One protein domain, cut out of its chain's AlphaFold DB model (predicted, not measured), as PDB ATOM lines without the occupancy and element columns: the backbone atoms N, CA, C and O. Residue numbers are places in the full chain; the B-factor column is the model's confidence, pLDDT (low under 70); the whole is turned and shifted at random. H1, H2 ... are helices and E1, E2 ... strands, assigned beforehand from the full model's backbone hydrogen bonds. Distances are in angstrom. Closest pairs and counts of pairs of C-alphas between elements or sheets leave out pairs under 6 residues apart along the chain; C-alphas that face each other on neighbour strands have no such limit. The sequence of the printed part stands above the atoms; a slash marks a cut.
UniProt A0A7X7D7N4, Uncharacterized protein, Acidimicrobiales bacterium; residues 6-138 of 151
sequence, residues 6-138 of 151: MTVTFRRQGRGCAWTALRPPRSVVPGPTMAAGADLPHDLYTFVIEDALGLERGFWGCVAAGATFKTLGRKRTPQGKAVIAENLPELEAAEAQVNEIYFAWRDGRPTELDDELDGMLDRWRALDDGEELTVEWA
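Overview. This is residues 6 to 138 of the 151 residues of an uncharacterized protein of Acidimicrobiales bacterium (UniProt A0A7X7D7N4). A twisted wall of four strands has helices H1, H2 and H5 over one face, a two-layer arrangement of helices on one side of a sheet, while its other face is bare. The long helix H4 crosses H1 on the side away from the sheet, and H3 lies out at one end of the model, just before H4. The printed part has 133 residues with five named helices and four named strands, in the order E1 E2 E3 H1 H2 H3 H4 H5 E4; the antiparallel sheet runs E3 E2 E1 E4, and the class is mixed, helices and strands. The whole is compact, with a radius of gyration of the C-alphas of 14.5 A and spans of 41 by 32 by 23 A.

Arrangement. Start at E1, residues 6 to 13, and E2, residues 16 to 23, a hairpin with N 9 and O 20 at 2.9 A. E3, residues 27 to 30, forms a hairpin with E2, N 29 and O 21 at 2.8 A; E1 E2 E3 are a meander, each strand the antiparallel neighbour of the one before. On the other side of E1 look for the edge strand E4, residues 132 to 138, with N 8 and O 135 at 2.9 A. H1, residues 42 to 53, is on the sheet at a height of 9.8 A, over E1 and E4. H2, residues 59 to 65, is on the same face, at a height of 8.8 A over E1; H1 touches it about perpendicular, 74 degrees, the closest C-alphas being Phe 47 and Trp 60, 6.5 A. H4, residues 88 to 106, is not on the sheet but touches H1 at 79 degrees, about perpendicular, closest at the C-alphas of Thr 46 and Val 98, 6.1 A. H5, residues 114 to 125, touches H1 opposite ways at a shallow tilt of 34 degrees, only just short of steep, closest at the C-alphas of Val 48 and Leu 117, 6.9 A. H3, residues 78 to 86, only just touches H2, with 3 pairs of C-alphas within 8 A, closest at Cys 62 and Val 83, 6.6 A; it is apart from H1. Every O i to N i+4 pair is within hydrogen-bond range in H1, H2, H4 and H5, and 4 of 5 in H3.

Along the chain. Find C-alpha 6 at (-6.918, -56.611, -30.244), from which E1 runs 22.4 A; E2 runs 23.2 A, E3 9.8 A. H1 covers 16.4 A, H2 9.8 A and H3 12.2 A. From C-alpha 88 at (7.043, -41.240, -34.408) H4 runs 26.5 A; H5 covers 16.1 A. E4 runs 19.7 A to C-alpha 138 at (-4.217, -58.583, -35.633).

Size, cuts and confidence. The two C-alphas farthest apart, those of Pro 78 and Gly 108, are 42.1 A apart. The links E3 to H1 and H2 to H3 are long; in the first, residues 34 to 35 pair antiparallel with residues 16 to 17 of E2. The printed part has no cut, its mean pLDDT is 94.6, and no printed residue is under 70.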
ATOM      1  N   MET A   6      -6.279 -57.688 -30.991       95.38
ATOM      2  CA  MET A   6      -6.918 -56.611 -30.244       95.38
ATOM      3  C   MET A   6      -8.311 -56.385 -30.824       95.38
ATOM      4  O   MET A   6      -8.446 -56.089 -32.006       95.38
ATOM      5  N   THR A   7      -9.341 -56.494 -29.996       96.75
ATOM      6  CA  THR A   7     -10.720 -56.199 -30.401       96.75
ATOM      7  C   THR A   7     -11.011 -54.734 -30.121       96.75
ATOM      8  O   THR A   7     -10.725 -54.266 -29.022       96.75
ATOM      9  N   VAL A   8     -11.574 -54.010 -31.083       98.12
ATOM     10  CA  VAL A   8     -11.996 -52.616 -30.915       98.12
ATOM     11  C   VAL A   8     -13.496 -52.536 -31.138       98.12
ATOM     12  O   VAL A   8     -13.998 -52.973 -32.168       98.12
ATOM     13  N   THR A   9     -14.203 -51.972 -30.169       98.31
ATOM     14  CA  THR A   9     -15.650 -51.777 -30.226       98.31
ATOM     15  C   THR A   9     -15.930 -50.288 -30.298       98.31
ATOM     16  O   THR A   9     -15.606 -49.553 -29.364       98.31
ATOM     17  N   PHE A  10     -16.509 -49.854 -31.412       98.25
ATOM     18  CA  PHE A  10     -17.013 -48.506 -31.638       98.25
ATOM     19  C   PHE A  10     -18.497 -48.474 -31.287       98.25
ATOM     20  O   PHE A  10     -19.233 -49.378 -31.663       98.25
ATOM     21  N   ARG A  11     -18.949 -47.440 -30.587       97.62
ATOM     22  CA  ARG A  11     -20.343 -47.259 -30.182       97.62
ATOM     23  C   ARG A  11     -20.881 -45.950 -30.726       97.62
ATOM     24  O   ARG A  11     -20.264 -44.899 -30.517       97.62
ATOM     25  N   ARG A  12     -22.052 -46.004 -31.357       95.88
ATOM     26  CA  ARG A  12     -22.779 -44.816 -31.811       95.88
ATOM     27  C   ARG A  12     -23.400 -44.090 -30.617       95.88
ATOM     28  O   ARG A  12     -23.954 -44.717 -29.720       95.88
ATOM     29  N   GLN A  13     -23.239 -42.769 -30.570       93.19
ATOM     30  CA  GLN A  13     -23.738 -41.909 -29.491       93.19
ATOM     31  C   GLN A  13     -24.308 -40.608 -30.066       93.19
ATOM     32  O   GLN A  13     -23.651 -39.566 -30.078       93.19
ATOM     33  N   GLY A  14     -25.521 -40.661 -30.600       89.50
ATOM     34  CA  GLY A  14     -26.175 -39.590 -31.334       89.50
ATOM     35  C   GLY A  14     -25.338 -39.174 -32.543       89.50
ATOM     36  O   GLY A  14     -25.174 -39.930 -33.498       89.50
ATOM     37  N   ARG A  15     -24.777 -37.961 -32.481       89.44
ATOM     38  CA  ARG A  15     -23.812 -37.424 -33.463       89.44
ATOM     39  C   ARG A  15     -22.355 -37.633 -33.041       89.44
ATOM     40  O   ARG A  15     -21.475 -36.838 -33.373       89.44
ATOM     41  N   GLY A  16     -22.110 -38.646 -32.230       94.00
ATOM     42  CA  GLY A  16     -20.811 -38.964 -31.672       94.00
ATOM     43  C   GLY A  16     -20.477 -40.438 -31.823       94.00
ATOM     44  O   GLY A  16     -21.340 -41.279 -32.077       94.00
ATOM     45  N   CYS A  17     -19.199 -40.734 -31.658       96.44
ATOM     46  CA  CYS A  17     -18.664 -42.077 -31.584       96.44
ATOM     47  C   CYS A  17     -17.721 -42.152 -30.385       96.44
ATOM     48  O   CYS A  17     -16.911 -41.253 -30.160       96.44
ATOM     49  N   ALA A  18     -17.828 -43.225 -29.614       96.44
ATOM     50  CA  ALA A  18     -16.831 -43.604 -28.621       96.44
ATOM     51  C   ALA A  18     -16.288 -44.979 -28.990       96.44
ATOM     52  O   ALA A  18     -16.994 -45.763 -29.616       96.44
ATOM     53  N   TRP A  19     -15.071 -45.308 -28.574       97.50
ATOM     54  CA  TRP A  19     -14.565 -46.663 -28.752       97.50
ATOM     55  C   TRP A  19     -13.781 -47.157 -27.548       97.50
ATOM     56  O   TRP A  19     -13.282 -46.390 -26.721       97.50
ATOM     57  N   THR A  20     -13.691 -48.476 -27.435       97.50
ATOM     58  CA  THR A  20     -12.857 -49.163 -26.451       97.50
ATOM     59  C   THR A  20     -12.123 -50.312 -27.126       97.50
ATOM     60  O   THR A  20     -12.725 -51.078 -27.870       97.50
ATOM     61  N   ALA A  21     -10.827 -50.448 -26.852       96.94
ATOM     62  CA  ALA A  21     -10.022 -51.566 -27.327       96.94
ATOM     63  C   ALA A  21      -9.709 -52.546 -26.191       96.94
ATOM     64  O   ALA A  21      -9.167 -52.166 -25.151       96.94
ATOM     65  N   LEU A  22      -9.994 -53.827 -26.398       95.88
ATOM     66  CA  LEU A  22      -9.550 -54.920 -25.548       95.88
ATOM     67  C   LEU A  22      -8.252 -55.501 -26.116       95.88
ATOM     68  O   LEU A  22      -8.250 -56.220 -27.112       95.88
ATOM     69  N   ARG A  23      -7.132 -55.199 -25.458       91.50
ATOM     70  CA  ARG A  23      -5.805 -55.695 -25.840       91.50
ATOM     71  C   ARG A  23      -5.421 -56.943 -25.047       91.50
ATOM     72  O   ARG A  23      -5.529 -56.926 -23.814       91.50
ATOM     73  N   PRO A  24      -4.867 -57.983 -25.684       85.12
ATOM     74  CA  PRO A  24      -4.268 -59.106 -24.978       85.12
ATOM     75  C   PRO A  24      -3.116 -58.667 -24.044       85.12
ATOM     76  O   PRO A  24      -2.359 -57.762 -24.389       85.12
ATOM     77  N   PRO A  25      -2.940 -59.295 -22.865       79.94
ATOM     78  CA  PRO A  25      -3.775 -60.374 -22.360       79.94
ATOM     79  C   PRO A  25      -5.149 -59.903 -21.860       79.94
ATOM     80  O   PRO A  25      -6.085 -60.663 -22.058       79.94
ATOM     81  N   ARG A  26      -5.309 -58.707 -21.253       79.19
ATOM     82  CA  ARG A  26      -6.610 -58.179 -20.743       79.19
ATOM     83  C   ARG A  26      -6.658 -56.644 -20.524       79.19
ATOM     84  O   ARG A  26      -7.319 -56.164 -19.606       79.19
ATOM     85  N   SER A  27      -5.912 -55.844 -21.286       89.00
ATOM     86  CA  SER A  27      -5.883 -54.380 -21.104       89.00
ATOM     87  C   SER A  27      -6.999 -53.673 -21.877       89.00
ATOM     88  O   SER A  27      -6.960 -53.645 -23.100       89.00
ATOM     89  N   VAL A  28      -7.934 -53.029 -21.171       93.44
ATOM     90  CA  VAL A  28      -9.009 -52.205 -21.762       93.44
ATOM     91  C   VAL A  28      -8.534 -50.769 -21.998       93.44
ATOM     92  O   VAL A  28      -8.286 -50.050 -21.029       93.44
ATOM     93  N   VAL A  29      -8.400 -50.324 -23.241       94.69
ATOM     94  CA  VAL A  29      -7.963 -48.968 -23.609       94.69
ATOM     95  C   VAL A  29      -9.175 -48.153 -24.073       94.69
ATOM     96  O   VAL A  29      -9.739 -48.487 -25.111       94.69
ATOM     97  N   PRO A  30      -9.588 -47.110 -23.334       94.75
ATOM     98  CA  PRO A  30     -10.644 -46.214 -23.783       94.75
ATOM     99  C   PRO A  30     -10.102 -45.214 -24.811       94.75
ATOM    100  O   PRO A  30      -9.036 -44.617 -24.601       94.75
ATOM    101  N   GLY A  31     -10.859 -45.021 -25.883       93.44
ATOM    102  CA  GLY A  31     -10.660 -43.949 -26.845       93.44
ATOM    103  C   GLY A  31     -11.283 -42.624 -26.410       93.44
ATOM    104  O   GLY A  31     -12.044 -42.586 -25.436       93.44
ATOM    105  N   PRO A  32     -10.983 -41.528 -27.121       91.88
ATOM    106  CA  PRO A  32     -11.754 -40.301 -26.994       91.88
ATOM    107  C   PRO A  32     -13.184 -40.489 -27.529       91.88
ATOM    108  O   PRO A  32     -13.461 -41.370 -28.343       91.88
ATOM    109  N   THR A  33     -14.095 -39.617 -27.097       92.31
ATOM    110  CA  THR A  33     -15.350 -39.394 -27.824       92.31
ATOM    111  C   THR A  33     -15.088 -38.392 -28.937       92.31
ATOM    112  O   THR A  33     -14.442 -37.366 -28.721       92.31
ATOM    113  N   MET A  34     -15.614 -38.672 -30.119       93.44
ATOM    114  CA  MET A  34     -15.422 -37.861 -31.315       93.44
ATOM    115  C   MET A  34     -16.747 -37.589 -32.011       93.44
ATOM    116  O   MET A  34     -17.717 -38.321 -31.817       93.44
ATOM    117  N   ALA A  35     -16.785 -36.548 -32.839       89.69
ATOM    118  CA  ALA A  35     -17.925 -36.312 -33.708       89.69
ATOM    119  C   ALA A  35     -18.079 -37.477 -34.697       89.69
ATOM    120  O   ALA A  35     -17.102 -37.957 -35.272       89.69
ATOM    121  N   ALA A  36     -19.319 -37.902 -34.893       83.69
ATOM    122  CA  ALA A  36     -19.714 -38.876 -35.891       83.69
ATOM    123  C   ALA A  36     -20.965 -38.366 -36.608       83.69
ATOM    124  O   ALA A  36     -21.890 -37.844 -35.986       83.69
ATOM    125  N   GLY A  37     -20.976 -38.461 -37.931       75.38
ATOM    126  CA  GLY A  37     -22.009 -37.846 -38.757       75.38
ATOM    127  C   GLY A  37     -22.482 -38.781 -39.855       75.38
ATOM    128  O   GLY A  37     -22.654 -39.976 -39.631       75.38
ATOM    129  N   ALA A  38     -22.698 -38.213 -41.040       77.94
ATOM    130  CA  ALA A  38     -23.027 -38.982 -42.238       77.94
ATOM    131  C   ALA A  38     -21.854 -39.842 -42.742       77.94
ATOM    132  O   ALA A  38     -22.089 -40.775 -43.511       77.94
ATOM    133  N   ASP A  39     -20.634 -39.535 -42.292       88.69
ATOM    134  CA  ASP A  39     -19.381 -40.162 -42.715       88.69
ATOM    135  C   ASP A  39     -18.742 -40.956 -41.567       88.69
ATOM    136  O   ASP A  39     -19.179 -40.874 -40.411       88.69
ATOM    137  N   LEU A  40     -17.681 -41.699 -41.887       95.25
ATOM    138  CA  LEU A  40     -16.933 -42.485 -40.911       95.25
ATOM    139  C   LEU A  40     -16.295 -41.596 -39.822       95.25
ATOM    140  O   LEU A  40     -15.688 -40.568 -40.136       95.25
ATOM    141  N   PRO A  41     -16.370 -41.990 -38.537       96.44
ATOM    142  CA  PRO A  41     -15.565 -41.384 -37.478       96.44
ATOM    143  C   PRO A  41     -14.059 -41.512 -37.768       96.44
ATOM    144  O   PRO A  41     -13.618 -42.574 -38.194       96.44
ATOM    145  N   HIS A  42     -13.271 -40.475 -37.453       96.31
ATOM    146  CA  HIS A  42     -11.795 -40.458 -37.561       96.31
ATOM    147  C   HIS A  42     -11.074 -41.759 -37.181       96.31
ATOM    148  O   HIS A  42     -10.549 -42.440 -38.052       96.31
ATOM    149  N   ASP A  43     -11.118 -42.176 -35.921       97.31
ATOM    150  CA  ASP A  43     -10.471 -43.397 -35.448       97.31
ATOM    151  C   ASP A  43     -10.987 -44.666 -36.160       97.31
ATOM    152  O   ASP A  43     -10.231 -45.631 -36.288       97.31
ATOM    153  N   LEU A  44     -12.231 -44.676 -36.667       98.06
ATOM    154  CA  LEU A  44     -12.771 -45.802 -37.440       98.06
ATOM    155  C   LEU A  44     -12.219 -45.832 -38.871       98.06
ATOM    156  O   LEU A  44     -11.800 -46.897 -39.315       98.06
ATOM    157  N   TYR A  45     -12.158 -44.704 -39.591       97.94
ATOM    158  CA  TYR A  45     -11.528 -44.710 -40.919       97.94
ATOM    159  C   TYR A  45     -10.015 -44.938 -40.822       97.94
ATOM    160  O   TYR A  45      -9.462 -45.663 -41.644       97.94
ATOM    161  N   THR A  46      -9.353 -44.414 -39.783       98.25
ATOM    162  CA  THR A  46      -7.939 -44.702 -39.506       98.25
ATOM    163  C   THR A  46      -7.745 -46.197 -39.278       98.25
ATOM    164  O   THR A  46      -6.796 -46.773 -39.799       98.25
ATOM    165  N   PHE A  47      -8.675 -46.860 -38.575       98.50
ATOM    166  CA  PHE A  47      -8.640 -48.316 -38.400       98.50
ATOM    167  C   PHE A  47      -8.687 -49.048 -39.736       98.50
ATOM    168  O   PHE A  47      -7.829 -49.885 -39.999       98.50
ATOM    169  N   VAL A  48      -9.689 -48.742 -40.566       98.38
ATOM    170  CA  VAL A  48      -9.900 -49.417 -41.856       98.38
ATOM    171  C   VAL A  48      -8.682 -49.260 -42.756       98.38
ATOM    172  O   VAL A  48      -8.181 -50.249 -43.283       98.38
ATOM    173  N   ILE A  49      -8.184 -48.030 -42.894       98.56
ATOM    174  CA  ILE A  49      -7.086 -47.721 -43.810       98.56
ATOM    175  C   ILE A  49      -5.780 -48.348 -43.319       98.56
ATOM    176  O   ILE A  49      -5.100 -49.027 -44.089       98.56
ATOM    177  N   GLU A  50      -5.435 -48.191 -42.038       98.19
ATOM    178  CA  GLU A  50      -4.228 -48.816 -41.491       98.19
ATOM    179  C   GLU A  50      -4.289 -50.346 -41.570       98.19
ATOM    180  O   GLU A  50      -3.276 -50.988 -41.859       98.19
ATOM    181  N   ASP A  51      -5.464 -50.943 -41.342       97.25
ATOM    182  CA  ASP A  51      -5.631 -52.390 -41.423       97.25
ATOM    183  C   ASP A  51      -5.446 -52.904 -42.854       97.25
ATOM    184  O   ASP A  51      -4.660 -53.836 -43.064       97.25
ATOM    185  N   ALA A  52      -6.108 -52.265 -43.824       96.88
ATOM    186  CA  ALA A  52      -6.079 -52.648 -45.232       96.88
ATOM    187  C   ALA A  52      -4.686 -52.481 -45.863       96.88
ATOM    188  O   ALA A  52      -4.244 -53.339 -46.632       96.88
ATOM    189  N   LEU A  53      -3.961 -51.424 -45.486       96.00
ATOM    190  CA  LEU A  53      -2.591 -51.170 -45.938       96.00
ATOM    191  C   LEU A  53      -1.529 -51.954 -45.151       96.00
ATOM    192  O   LEU A  53      -0.367 -52.005 -45.551       96.00
ATOM    193  N   GLY A  54      -1.900 -52.568 -44.023       94.44
ATOM    194  CA  GLY A  54      -0.953 -53.263 -43.154       94.44
ATOM    195  C   GLY A  54       0.019 -52.326 -42.430       94.44
ATOM    196  O   GLY A  54       1.167 -52.702 -42.194       94.44
ATOM    197  N   LEU A  55      -0.422 -51.120 -42.061       94.75
ATOM    198  CA  LEU A  55       0.386 -50.135 -41.339       94.75
ATOM    199  C   LEU A  55       0.543 -50.535 -39.864       94.75
ATOM    200  O   LEU A  55      -0.213 -50.140 -38.982       94.75
ATOM    201  N   GLU A  56       1.568 -51.336 -39.577       93.00
ATOM    202  CA  GLU A  56       1.830 -51.876 -38.233       93.00
ATOM    203  C   GLU A  56       2.314 -50.837 -37.211       93.00
ATOM    204  O   GLU A  56       2.258 -51.091 -36.008       93.00
ATOM    205  N   ARG A  57       2.809 -49.687 -37.680       93.38
ATOM    206  CA  ARG A  57       3.382 -48.609 -36.852       93.38
ATOM    207  C   ARG A  57       2.560 -47.314 -36.896       93.38
ATOM    208  O   ARG A  57       3.031 -46.279 -36.440       93.38
ATOM    209  N   GLY A  58       1.335 -47.394 -37.422       95.62
ATOM    210  CA  GLY A  58       0.328 -46.339 -37.321       95.62
ATOM    211  C   GLY A  58      -0.314 -46.271 -35.931       95.62
ATOM    212  O   GLY A  58       0.127 -46.927 -34.979       95.62
ATOM    213  N   PHE A  59      -1.376 -45.481 -35.795       97.31
ATOM    214  CA  PHE A  59      -2.067 -45.258 -34.530       97.31
ATOM    215  C   PHE A  59      -2.523 -46.571 -33.883       97.31
ATOM    216  O   PHE A  59      -2.190 -46.825 -32.720       97.31
ATOM    217  N   TRP A  60      -3.229 -47.441 -34.615       97.38
ATOM    218  CA  TRP A  60      -3.777 -48.684 -34.059       97.38
ATOM    219  C   TRP A  60      -2.706 -49.727 -33.774       97.38
ATOM    220  O   TRP A  60      -2.794 -50.442 -32.772       97.38
ATOM    221  N   GLY A  61      -1.654 -49.752 -34.592       95.56
ATOM    222  CA  GLY A  61      -0.443 -50.520 -34.329       95.56
ATOM    223  C   GLY A  61       0.221 -50.116 -33.010       95.56
ATOM    224  O   GLY A  61       0.473 -50.953 -32.139       95.56
ATOM    225  N   CYS A  62       0.395 -48.813 -32.788       95.75
ATOM    226  CA  CYS A  62       0.921 -48.279 -31.536       95.75
ATOM    227  C   CYS A  62      -0.012 -48.544 -30.343       95.75
ATOM    228  O   CYS A  62       0.463 -48.935 -29.267       95.75
ATOM    229  N   VAL A  63      -1.334 -48.391 -30.503       95.62
ATOM    230  CA  VAL A  63      -2.317 -48.758 -29.468       95.62
ATOM    231  C   VAL A  63      -2.173 -50.235 -29.111       95.62
ATOM    232  O   VAL A  63      -2.068 -50.561 -27.925       95.62
ATOM    233  N   ALA A  64      -2.084 -51.131 -30.096       94.50
ATOM    234  CA  ALA A  64      -1.855 -52.555 -29.873       94.50
ATOM    235  C   ALA A  64      -0.533 -52.818 -29.127       94.50
ATOM    236  O   ALA A  64      -0.517 -53.598 -28.171       94.50
ATOM    237  N   ALA A  65       0.538 -52.102 -29.475       92.81
ATOM    238  CA  ALA A  65       1.873 -52.275 -28.902       92.81
ATOM    239  C   ALA A  65       2.034 -51.755 -27.463       92.81
ATOM    240  O   ALA A  65       2.896 -52.232 -26.730       92.81
ATOM    241  N   GLY A  66       1.214 -50.807 -26.995       93.56
ATOM    242  CA  GLY A  66       1.407 -50.244 -25.645       93.56
ATOM    243  C   GLY A  66       1.225 -48.751 -25.511       93.56
ATOM    244  O   GLY A  66       1.316 -48.257 -24.386       93.56
ATOM    245  N   ALA A  67       1.016 -48.037 -26.615       94.00
ATOM    246  CA  ALA A  67       1.065 -46.590 -26.619       94.00
ATOM    247  C   ALA A  67       0.048 -45.977 -25.654       94.00
ATOM    248  O   ALA A  67      -1.108 -46.388 -25.557       94.00
ATOM    249  N   THR A  68       0.496 -44.952 -24.934       92.50
ATOM    250  CA  THR A  68      -0.359 -44.150 -24.054       92.50
ATOM    251  C   THR A  68      -0.376 -42.707 -24.549       92.50
ATOM    252  O   THR A  68       0.319 -41.839 -23.997       92.50
ATOM    253  N   PHE A  69      -1.122 -42.471 -25.632       91.12
ATOM    254  CA  PHE A  69      -1.374 -41.129 -26.161       91.12
ATOM    255  C   PHE A  69      -2.133 -40.282 -25.135       91.12
ATOM    256  O   PHE A  69      -2.805 -40.804 -24.248       91.12
ATOM    257  N   LYS A  70      -2.015 -38.954 -25.240       89.12
ATOM    258  CA  LYS A  70      -2.673 -38.018 -24.310       89.12
ATOM    259  C   LYS A  70      -4.204 -38.097 -24.385       89.12
ATOM    260  O   LYS A  70      -4.866 -37.826 -23.391       89.12
ATOM    261  N   THR A  71      -4.733 -38.434 -25.557       87.56
ATOM    262  CA  THR A  71      -6.166 -38.522 -25.868       87.56
ATOM    263  C   THR A  71      -6.811 -39.816 -25.384       87.56
ATOM    264  O   THR A  71      -8.017 -39.849 -25.169       87.56
ATOM    265  N   LEU A  72      -6.019 -40.870 -25.168       83.38
ATOM    266  CA  LEU A  72      -6.507 -42.108 -24.574       83.38
ATOM    267  C   LEU A  72      -6.736 -41.847 -23.089       83.38
ATOM    268  O   LEU A  72      -5.814 -41.411 -22.400       83.38
ATOM    269  N   GLY A  73      -7.940 -42.116 -22.583       77.25
ATOM    270  CA  GLY A  73      -8.369 -41.847 -21.199       77.25
ATOM    271  C   GLY A  73      -7.644 -42.661 -20.110       77.25
ATOM    272  O   GLY A  73      -8.232 -43.000 -19.086       77.25
ATOM    273  N   ARG A  74      -6.376 -43.026 -20.327       79.19
ATOM    274  CA  ARG A  74      -5.489 -43.763 -19.424       79.19
ATOM    275  C   ARG A  74      -4.298 -42.917 -18.989       79.19
ATOM    276  O   ARG A  74      -3.806 -42.044 -19.698       79.19
ATOM    277  N   LYS A  75      -3.754 -43.261 -17.819       87.62
ATOM    278  CA  LYS A  75      -2.494 -42.697 -17.324       87.62
ATOM    279  C   LYS A  75      -1.360 -42.992 -18.310       87.62
ATOM    280  O   LYS A  75      -1.107 -44.148 -18.647       87.62
ATOM    281  N   ARG A  76      -0.635 -41.946 -18.714       91.31
ATOM    282  CA  ARG A  76       0.572 -42.085 -19.538       91.31
ATOM    283  C   ARG A  76       1.664 -42.817 -18.761       91.31
ATOM    284  O   ARG A  76       1.961 -42.444 -17.626       91.31
ATOM    285  N   THR A  77       2.283 -43.816 -19.380       92.69
ATOM    286  CA  THR A  77       3.385 -44.591 -18.786       92.69
ATOM    287  C   THR A  77       4.696 -44.308 -19.525       92.69
ATOM    288  O   THR A  77       4.649 -43.948 -20.701       92.69
ATOM    289  N   PRO A  78       5.872 -44.436 -18.882       94.81
ATOM    290  CA  PRO A  78       7.152 -44.333 -19.584       94.81
ATOM    291  C   PRO A  78       7.253 -45.307 -20.765       94.81
ATOM    292  O   PRO A  78       7.622 -44.892 -21.856       94.81
ATOM    293  N   GLN A  79       6.819 -46.557 -20.578       92.31
ATOM    294  CA  GLN A  79       6.816 -47.586 -21.621       92.31
ATOM    295  C   GLN A  79       5.895 -47.207 -22.787       92.31
ATOM    296  O   GLN A  79       6.303 -47.249 -23.941       92.31
ATOM    297  N   GLY A  80       4.671 -46.754 -22.502       93.56
ATOM    298  CA  GLY A  80       3.737 -46.327 -23.545       93.56
ATOM    299  C   GLY A  80       4.162 -45.047 -24.267       93.56
ATOM    300  O   GLY A  80       3.747 -44.826 -25.400       93.56
ATOM    301  N   LYS A  81       4.985 -44.192 -23.645       95.62
ATOM    302  CA  LYS A  81       5.624 -43.056 -24.328       95.62
ATOM    303  C   LYS A  81       6.790 -43.501 -25.210       95.62
ATOM    304  O   LYS A  81       6.955 -42.915 -26.272       95.62
ATOM    305  N   ALA A  82       7.559 -44.502 -24.782       95.56
ATOM    306  CA  ALA A  82       8.653 -45.062 -25.574       95.56
ATOM    307  C   ALA A  82       8.132 -45.653 -26.891       95.56
ATOM    308  O   ALA A  82       8.650 -45.290 -27.936       95.56
ATOM    309  N   VAL A  83       7.017 -46.401 -26.856       95.25
ATOM    310  CA  VAL A  83       6.343 -46.888 -28.078       95.25
ATOM    311  C   VAL A  83       6.044 -45.738 -29.046       95.25
ATOM    312  O   VAL A  83       6.334 -45.844 -30.227       95.25
ATOM    313  N   ILE A  84       5.501 -44.616 -28.562       95.12
ATOM    314  CA  ILE A  84       5.201 -43.465 -29.431       95.12
ATOM    315  C   ILE A  84       6.491 -42.858 -29.995       95.12
ATOM    316  O   ILE A  84       6.552 -42.552 -31.177       95.12
ATOM    317  N   ALA A  85       7.517 -42.682 -29.162       95.62
ATOM    318  CA  ALA A  85       8.778 -42.075 -29.579       95.62
ATOM    319  C   ALA A  85       9.530 -42.926 -30.616       95.62
ATOM    320  O   ALA A  85      10.079 -42.380 -31.566       95.62
ATOM    321  N   GLU A  86       9.531 -44.250 -30.448       95.88
ATOM    322  CA  GLU A  86      10.181 -45.204 -31.354       95.88
ATOM    323  C   GLU A  86       9.514 -45.276 -32.731       95.88
ATOM    324  O   GLU A  86      10.178 -45.622 -33.700       95.88
ATOM    325  N   ASN A  87       8.220 -44.951 -32.816       95.12
ATOM    326  CA  ASN A  87       7.418 -45.066 -34.037       95.12
ATOM    327  C   ASN A  87       6.988 -43.697 -34.588       95.12
ATOM    328  O   ASN A  87       6.129 -43.644 -35.460       95.12
ATOM    329  N   LEU A  88       7.523 -42.584 -34.066       95.56
ATOM    330  CA  LEU A  88       7.043 -41.240 -34.408       95.56
ATOM    331  C   LEU A  88       7.092 -40.943 -35.920       95.56
ATOM    332  O   LEU A  88       6.078 -40.476 -36.435       95.56
ATOM    333  N   PRO A  89       8.187 -41.242 -36.652       96.62
ATOM    334  CA  PRO A  89       8.227 -40.999 -38.094       96.62
ATOM    335  C   PRO A  89       7.161 -41.793 -38.860       96.62
ATOM    336  O   PRO A  89       6.515 -41.263 -39.760       96.62
ATOM    337  N   GLU A  90       6.946 -43.059 -38.500       96.44
ATOM    338  CA  GLU A  90       5.926 -43.894 -39.132       96.44
ATOM    339  C   GLU A  90       4.500 -43.530 -38.730       96.44
ATOM    340  O   GLU A  90       3.608 -43.662 -39.560       96.44
ATOM    341  N   LEU A  91       4.283 -43.042 -37.509       95.62
ATOM    342  CA  LEU A  91       2.998 -42.489 -37.082       95.62
ATOM    343  C   LEU A  91       2.619 -41.281 -37.941       95.62
ATOM    344  O   LEU A  91       1.500 -41.222 -38.442       95.62
ATOM    345  N   GLU A  92       3.552 -40.350 -38.145       96.62
ATOM    346  CA  GLU A  92       3.332 -39.162 -38.977       96.62
ATOM    347  C   GLU A  92       3.092 -39.540 -40.446       96.62
ATOM    348  O   GLU A  92       2.176 -39.018 -41.083       96.62
ATOM    349  N   ALA A  93       3.869 -40.488 -40.981       97.50
ATOM    350  CA  ALA A  93       3.680 -40.990 -42.340       97.50
ATOM    351  C   ALA A  93       2.330 -41.710 -42.514       97.50
ATOM    352  O   ALA A  93       1.637 -41.481 -43.505       97.50
ATOM    353  N   ALA A  94       1.939 -42.544 -41.544       97.75
ATOM    354  CA  ALA A  94       0.655 -43.234 -41.545       97.75
ATOM    355  C   ALA A  94      -0.508 -42.239 -41.469       97.75
ATOM    356  O   ALA A  94      -1.443 -42.346 -42.254       97.75
ATOM    357  N   GLU A  95      -0.435 -41.233 -40.592       97.44
ATOM    358  CA  GLU A  95      -1.462 -40.193 -40.484       97.44
ATOM    359  C   GLU A  95      -1.607 -39.396 -41.790       97.44
ATOM    360  O   GLU A  95      -2.727 -39.137 -42.239       97.44
ATOM    361  N   ALA A  96      -0.493 -39.044 -42.438       98.12
ATOM    362  CA  ALA A  96      -0.517 -38.365 -43.731       98.12
ATOM    363  C   ALA A  96      -1.195 -39.223 -44.813       98.12
ATOM    364  O   ALA A  96      -2.100 -38.741 -45.494       98.12
ATOM    365  N   GLN A  97      -0.812 -40.500 -44.922       98.25
ATOM    366  CA  GLN A  97      -1.374 -41.433 -45.901       98.25
ATOM    367  C   GLN A  97      -2.864 -41.718 -45.645       98.25
ATOM    368  O   GLN A  97      -3.666 -41.736 -46.578       98.25
ATOM    369  N   VAL A  98      -3.253 -41.888 -44.379       98.38
ATOM    370  CA  VAL A  98      -4.653 -42.062 -43.963       98.38
ATOM    371  C   VAL A  98      -5.491 -40.855 -44.368       98.38
ATOM    372  O   VAL A  98      -6.560 -41.021 -44.954       98.38
ATOM    373  N   ASN A  99      -5.009 -39.641 -44.089       98.00
ATOM    374  CA  ASN A  99      -5.718 -38.422 -44.460       98.00
ATOM    375  C   ASN A  99      -5.831 -38.281 -45.982       98.00
ATOM    376  O   ASN A  99      -6.910 -37.967 -46.477       98.00
ATOM    377  N   GLU A 100      -4.758 -38.543 -46.729       98.25
ATOM    378  CA  GLU A 100      -4.775 -38.488 -48.194       98.25
ATOM    379  C   GLU A 100      -5.863 -39.393 -48.787       98.25
ATOM    380  O   GLU A 100      -6.697 -38.921 -49.565       98.25
ATOM    381  N   ILE A 101      -5.892 -40.664 -48.374       98.44
ATOM    382  CA  ILE A 101      -6.864 -41.647 -48.865       98.44
ATOM    383  C   ILE A 101      -8.281 -41.270 -48.432       98.44
ATOM    384  O   ILE A 101      -9.180 -41.208 -49.270       98.44
ATOM    385  N   TYR A 102      -8.488 -40.972 -47.147       98.06
ATOM    386  CA  TYR A 102      -9.819 -40.646 -46.641       98.06
ATOM    387  C   TYR A 102     -10.407 -39.414 -47.333       98.06
ATOM    388  O   TYR A 102     -11.575 -39.429 -47.717       98.06
ATOM    389  N   PHE A 103      -9.621 -38.349 -47.523       97.81
ATOM    390  CA  PHE A 103     -10.115 -37.155 -48.204       97.81
ATOM    391  C   PHE A 103     -10.335 -37.392 -49.699       97.81
ATOM    392  O   PHE A 103     -11.299 -36.865 -50.243       97.81
ATOM    393  N   ALA A 104      -9.515 -38.214 -50.364       98.12
ATOM    394  CA  ALA A 104      -9.787 -38.623 -51.741       98.12
ATOM    395  C   ALA A 104     -11.129 -39.352 -51.872       98.12
ATOM    396  O   ALA A 104     -11.984 -38.900 -52.634       98.12
ATOM    397  N   TRP A 105     -11.346 -40.384 -51.060       98.12
ATOM    398  CA  TRP A 105     -12.597 -41.138 -51.032       98.12
ATOM    399  C   TRP A 105     -13.800 -40.245 -50.690       98.12
ATOM    400  O   TRP A 105     -14.810 -40.250 -51.392       98.12
ATOM    401  N   ARG A 106     -13.667 -39.388 -49.668       96.25
ATOM    402  CA  ARG A 106     -14.712 -38.437 -49.250       96.25
ATOM    403  C   ARG A 106     -15.107 -37.465 -50.366       96.25
ATOM    404  O   ARG A 106     -16.275 -37.097 -50.467       96.25
ATOM    405  N   ASP A 107     -14.146 -37.046 -51.185       96.94
ATOM    406  CA  ASP A 107     -14.371 -36.162 -52.333       96.94
ATOM    407  C   ASP A 107     -14.919 -36.913 -53.566       96.94
ATOM    408  O   ASP A 107     -15.131 -36.300 -54.615       96.94
ATOM    409  N   GLY A 108     -15.122 -38.234 -53.479       96.50
ATOM    410  CA  GLY A 108     -15.536 -39.084 -54.598       96.50
ATOM    411  C   GLY A 108     -14.427 -39.336 -55.624       96.50
ATOM    412  O   GLY A 108     -14.712 -39.703 -56.765       96.50
ATOM    413  N   ARG A 109     -13.161 -39.103 -55.255       98.00
ATOM    414  CA  ARG A 109     -12.005 -39.465 -56.082       98.00
ATOM    415  C   ARG A 109     -11.666 -40.940 -55.834       98.00
ATOM    416  O   ARG A 109     -11.575 -41.314 -54.668       98.00
ATOM    417  N   PRO A 110     -11.432 -41.749 -56.886       95.81
ATOM    418  CA  PRO A 110     -11.118 -43.165 -56.720       95.81
ATOM    419  C   PRO A 110      -9.889 -43.398 -55.843       95.81
ATOM    420  O   PRO A 110      -8.873 -42.711 -56.005       95.81
ATOM    421  N   THR A 111      -9.964 -44.399 -54.970       97.31
ATOM    422  CA  THR A 111      -8.853 -44.849 -54.127       97.31
ATOM    423  C   THR A 111      -8.667 -46.358 -54.238       97.31
ATOM    424  O   THR A 111      -9.518 -47.083 -54.748       97.31
ATOM    425  N   GLU A 112      -7.535 -46.867 -53.757       95.94
ATOM    426  CA  GLU A 112      -7.320 -48.317 -53.689       95.94
ATOM    427  C   GLU A 112      -8.162 -49.014 -52.602       95.94
ATOM    428  O   GLU A 112      -8.141 -50.241 -52.549       95.94
ATOM    429  N   LEU A 113      -8.869 -48.243 -51.757       98.06
ATOM    430  CA  LEU A 113      -9.624 -48.712 -50.588       98.06
ATOM    431  C   LEU A 113     -11.118 -48.341 -50.636       98.06
ATOM    432  O   LEU A 113     -11.765 -48.275 -49.588       98.06
ATOM    433  N   ASP A 114     -11.661 -48.054 -51.824       97.94
ATOM    434  CA  ASP A 114     -13.067 -47.650 -51.977       97.94
ATOM    435  C   ASP A 114     -14.012 -48.722 -51.408       97.94
ATOM    436  O   ASP A 114     -14.869 -48.409 -50.583       97.94
ATOM    437  N   ASP A 115     -13.786 -49.998 -51.746       98.25
ATOM    438  CA  ASP A 115     -14.600 -51.124 -51.267       98.25
ATOM    439  C   ASP A 115     -14.544 -51.269 -49.731       98.25
ATOM    440  O   ASP A 115     -15.564 -51.503 -49.075       98.25
ATOM    441  N   GLU A 116     -13.355 -51.136 -49.133       98.50
ATOM    442  CA  GLU A 116     -13.165 -51.231 -47.685       98.50
ATOM    443  C   GLU A 116     -13.846 -50.077 -46.934       98.50
ATOM    444  O   GLU A 116     -14.465 -50.297 -45.884       98.50
ATOM    445  N   LEU A 117     -13.744 -48.853 -47.458       98.44
ATOM    446  CA  LEU A 117     -14.335 -47.658 -46.853       98.44
ATOM    447  C   LEU A 117     -15.856 -47.629 -47.016       98.44
ATOM    448  O   LEU A 117     -16.554 -47.386 -46.028       98.44
ATOM    449  N   ASP A 118     -16.375 -47.947 -48.202       98.19
ATOM    450  CA  ASP A 118     -17.815 -48.031 -48.467       98.19
ATOM    451  C   ASP A 118     -18.463 -49.129 -47.622       98.19
ATOM    452  O   ASP A 118     -19.448 -48.890 -46.917       98.19
ATOM    453  N   GLY A 119     -17.852 -50.315 -47.583       98.19
ATOM    454  CA  GLY A 119     -18.338 -51.419 -46.762       98.19
ATOM    455  C   GLY A 119     -18.347 -51.088 -45.266       98.19
ATOM    456  O   GLY A 119     -19.268 -51.483 -44.540       98.19
ATOM    457  N   MET A 120     -17.352 -50.342 -44.772       98.38
ATOM    458  CA  MET A 120     -17.369 -49.879 -43.383       98.38
ATOM    459  C   MET A 120     -18.416 -48.787 -43.152       98.38
ATOM    460  O   MET A 120     -19.065 -48.777 -42.102       98.38
ATOM    461  N   LEU A 121     -18.600 -47.880 -44.110       97.56
ATOM    462  CA  LEU A 121     -19.599 -46.823 -44.021       97.56
ATOM    463  C   LEU A 121     -21.009 -47.406 -43.925       97.56
ATOM    464  O   LEU A 121     -21.786 -46.961 -43.079       97.56
ATOM    465  N   ASP A 122     -21.318 -48.427 -44.720       97.44
ATOM    466  CA  ASP A 122     -22.602 -49.126 -44.670       97.44
ATOM    467  C   ASP A 122     -22.831 -49.783 -43.306       97.44
ATOM    468  O   ASP A 122     -23.884 -49.594 -42.689       97.44
ATOM    469  N   ARG A 123     -21.817 -50.477 -42.770       97.50
ATOM    470  CA  ARG A 123     -21.871 -51.067 -41.421       97.50
ATOM    471  C   ARG A 123     -22.085 -50.014 -40.338       97.50
ATOM    472  O   ARG A 123     -22.855 -50.252 -39.415       97.50
ATOM    473  N   TRP A 124     -21.415 -48.866 -40.437       96.50
ATOM    474  CA  TRP A 124     -21.563 -47.766 -39.483       96.50
ATOM    475  C   TRP A 124     -22.948 -47.115 -39.563       96.50
ATOM    476  O   TRP A 124     -23.569 -46.836 -38.538       96.50
ATOM    477  N   ARG A 125     -23.458 -46.886 -40.777       94.88
ATOM    478  CA  ARG A 125     -24.774 -46.270 -41.005       94.88
ATOM    479  C   ARG A 125     -25.926 -47.152 -40.548       94.88
ATOM    480  O   ARG A 125     -26.945 -46.598 -40.141       94.88
ATOM    481  N   ALA A 126     -25.749 -48.470 -40.598       95.25
ATOM    482  CA  ALA A 126     -26.734 -49.444 -40.145       95.25
ATOM    483  C   ALA A 126     -26.941 -49.465 -38.621       95.25
ATOM    484  O   ALA A 126     -27.931 -50.035 -38.181       95.25
ATOM    485  N   LEU A 127     -26.039 -48.865 -37.831       95.75
ATOM    486  CA  LEU A 127     -26.167 -48.822 -36.373       95.75
ATOM    487  C   LEU A 127     -27.225 -47.813 -35.930       95.75
ATOM    488  O   LEU A 127     -27.148 -46.638 -36.299       95.75
ATOM    489  N   ASP A 128     -28.121 -48.214 -35.041       95.12
ATOM    490  CA  ASP A 128     -28.942 -47.285 -34.270       95.12
ATOM    491  C   ASP A 128     -28.126 -46.587 -33.163       95.12
ATOM    492  O   ASP A 128     -26.970 -46.918 -32.872       95.12
ATOM    493  N   ASP A 129     -28.705 -45.553 -32.544       94.88
ATOM    494  CA  ASP A 129     -28.058 -44.894 -31.408       94.88
ATOM    495  C   ASP A 129     -27.871 -45.868 -30.232       94.88
ATOM    496  O   ASP A 129     -28.794 -46.577 -29.835       94.88
ATOM    497  N   GLY A 130     -26.668 -45.888 -29.658       95.06
ATOM    498  CA  GLY A 130     -26.274 -46.822 -28.607       95.06
ATOM    499  C   GLY A 130     -25.777 -48.182 -29.101       95.06
ATOM    500  O   GLY A 130     -25.190 -48.906 -28.294       95.06
ATOM    501  N   GLU A 131     -25.943 -48.520 -30.384       97.44
ATOM    502  CA  GLU A 131     -25.433 -49.772 -30.945       97.44
ATOM    503  C   GLU A 131     -23.917 -49.752 -31.166       97.44
ATOM    504  O   GLU A 131     -23.259 -48.704 -31.224       97.44
ATOM    505  N   GLU A 132     -23.356 -50.957 -31.263       97.94
ATOM    506  CA  GLU A 132     -21.922 -51.199 -31.266       97.94
ATOM    507  C   GLU A 132     -21.465 -51.949 -32.519       97.94
ATOM    508  O   GLU A 132     -22.078 -52.914 -32.971       97.94
ATOM    509  N   LEU A 133     -20.314 -51.537 -33.035       97.81
ATOM    510  CA  LEU A 133     -19.605 -52.145 -34.145       97.81
ATOM    511  C   LEU A 133     -18.243 -52.620 -33.661       97.81
ATOM    512  O   LEU A 133     -17.409 -51.826 -33.225       97.81
ATOM    513  N   THR A 134     -18.009 -53.923 -33.763       98.19
ATOM    514  CA  THR A 134     -16.743 -54.533 -33.358       98.19
ATOM    515  C   THR A 134     -15.886 -54.887 -34.571       98.19
ATOM    516  O   THR A 134     -16.373 -55.443 -35.559       98.19
ATOM    517  N   VAL A 135     -14.597 -54.563 -34.481       97.94
ATOM    518  CA  VAL A 135     -13.556 -54.877 -35.466       97.94
ATOM    519  C   VAL A 135     -12.331 -55.473 -34.772       97.94
ATOM    520  O   VAL A 135     -12.124 -55.299 -33.568       97.94
ATOM    521  N   GLU A 136     -11.519 -56.208 -35.524       96.56
ATOM    522  CA  GLU A 136     -10.390 -56.971 -34.995       96.56
ATOM    523  C   GLU A 136      -9.073 -56.518 -35.617       96.56
ATOM    524  O   GLU A 136      -8.910 -56.524 -36.832       96.56
ATOM    525  N   TRP A 137      -8.111 -56.152 -34.773       95.19
ATOM    526  CA  TRP A 137      -6.756 -55.793 -35.172       95.19
ATOM    527  C   TRP A 137      -5.796 -56.928 -34.837       95.19
ATOM    528  O   TRP A 137      -5.539 -57.234 -33.668       95.19
ATOM    529  N   ALA A 138      -5.214 -57.548 -35.854       91.81
ATOM    530  CA  ALA A 138      -4.217 -58.583 -35.633       91.81
ATOM    531  C   ALA A 138      -2.856 -57.982 -35.238       91.81
ATOM    532  O   ALA A 138      -2.319 -57.132 -35.945       91.81
TER     533      ALA A 138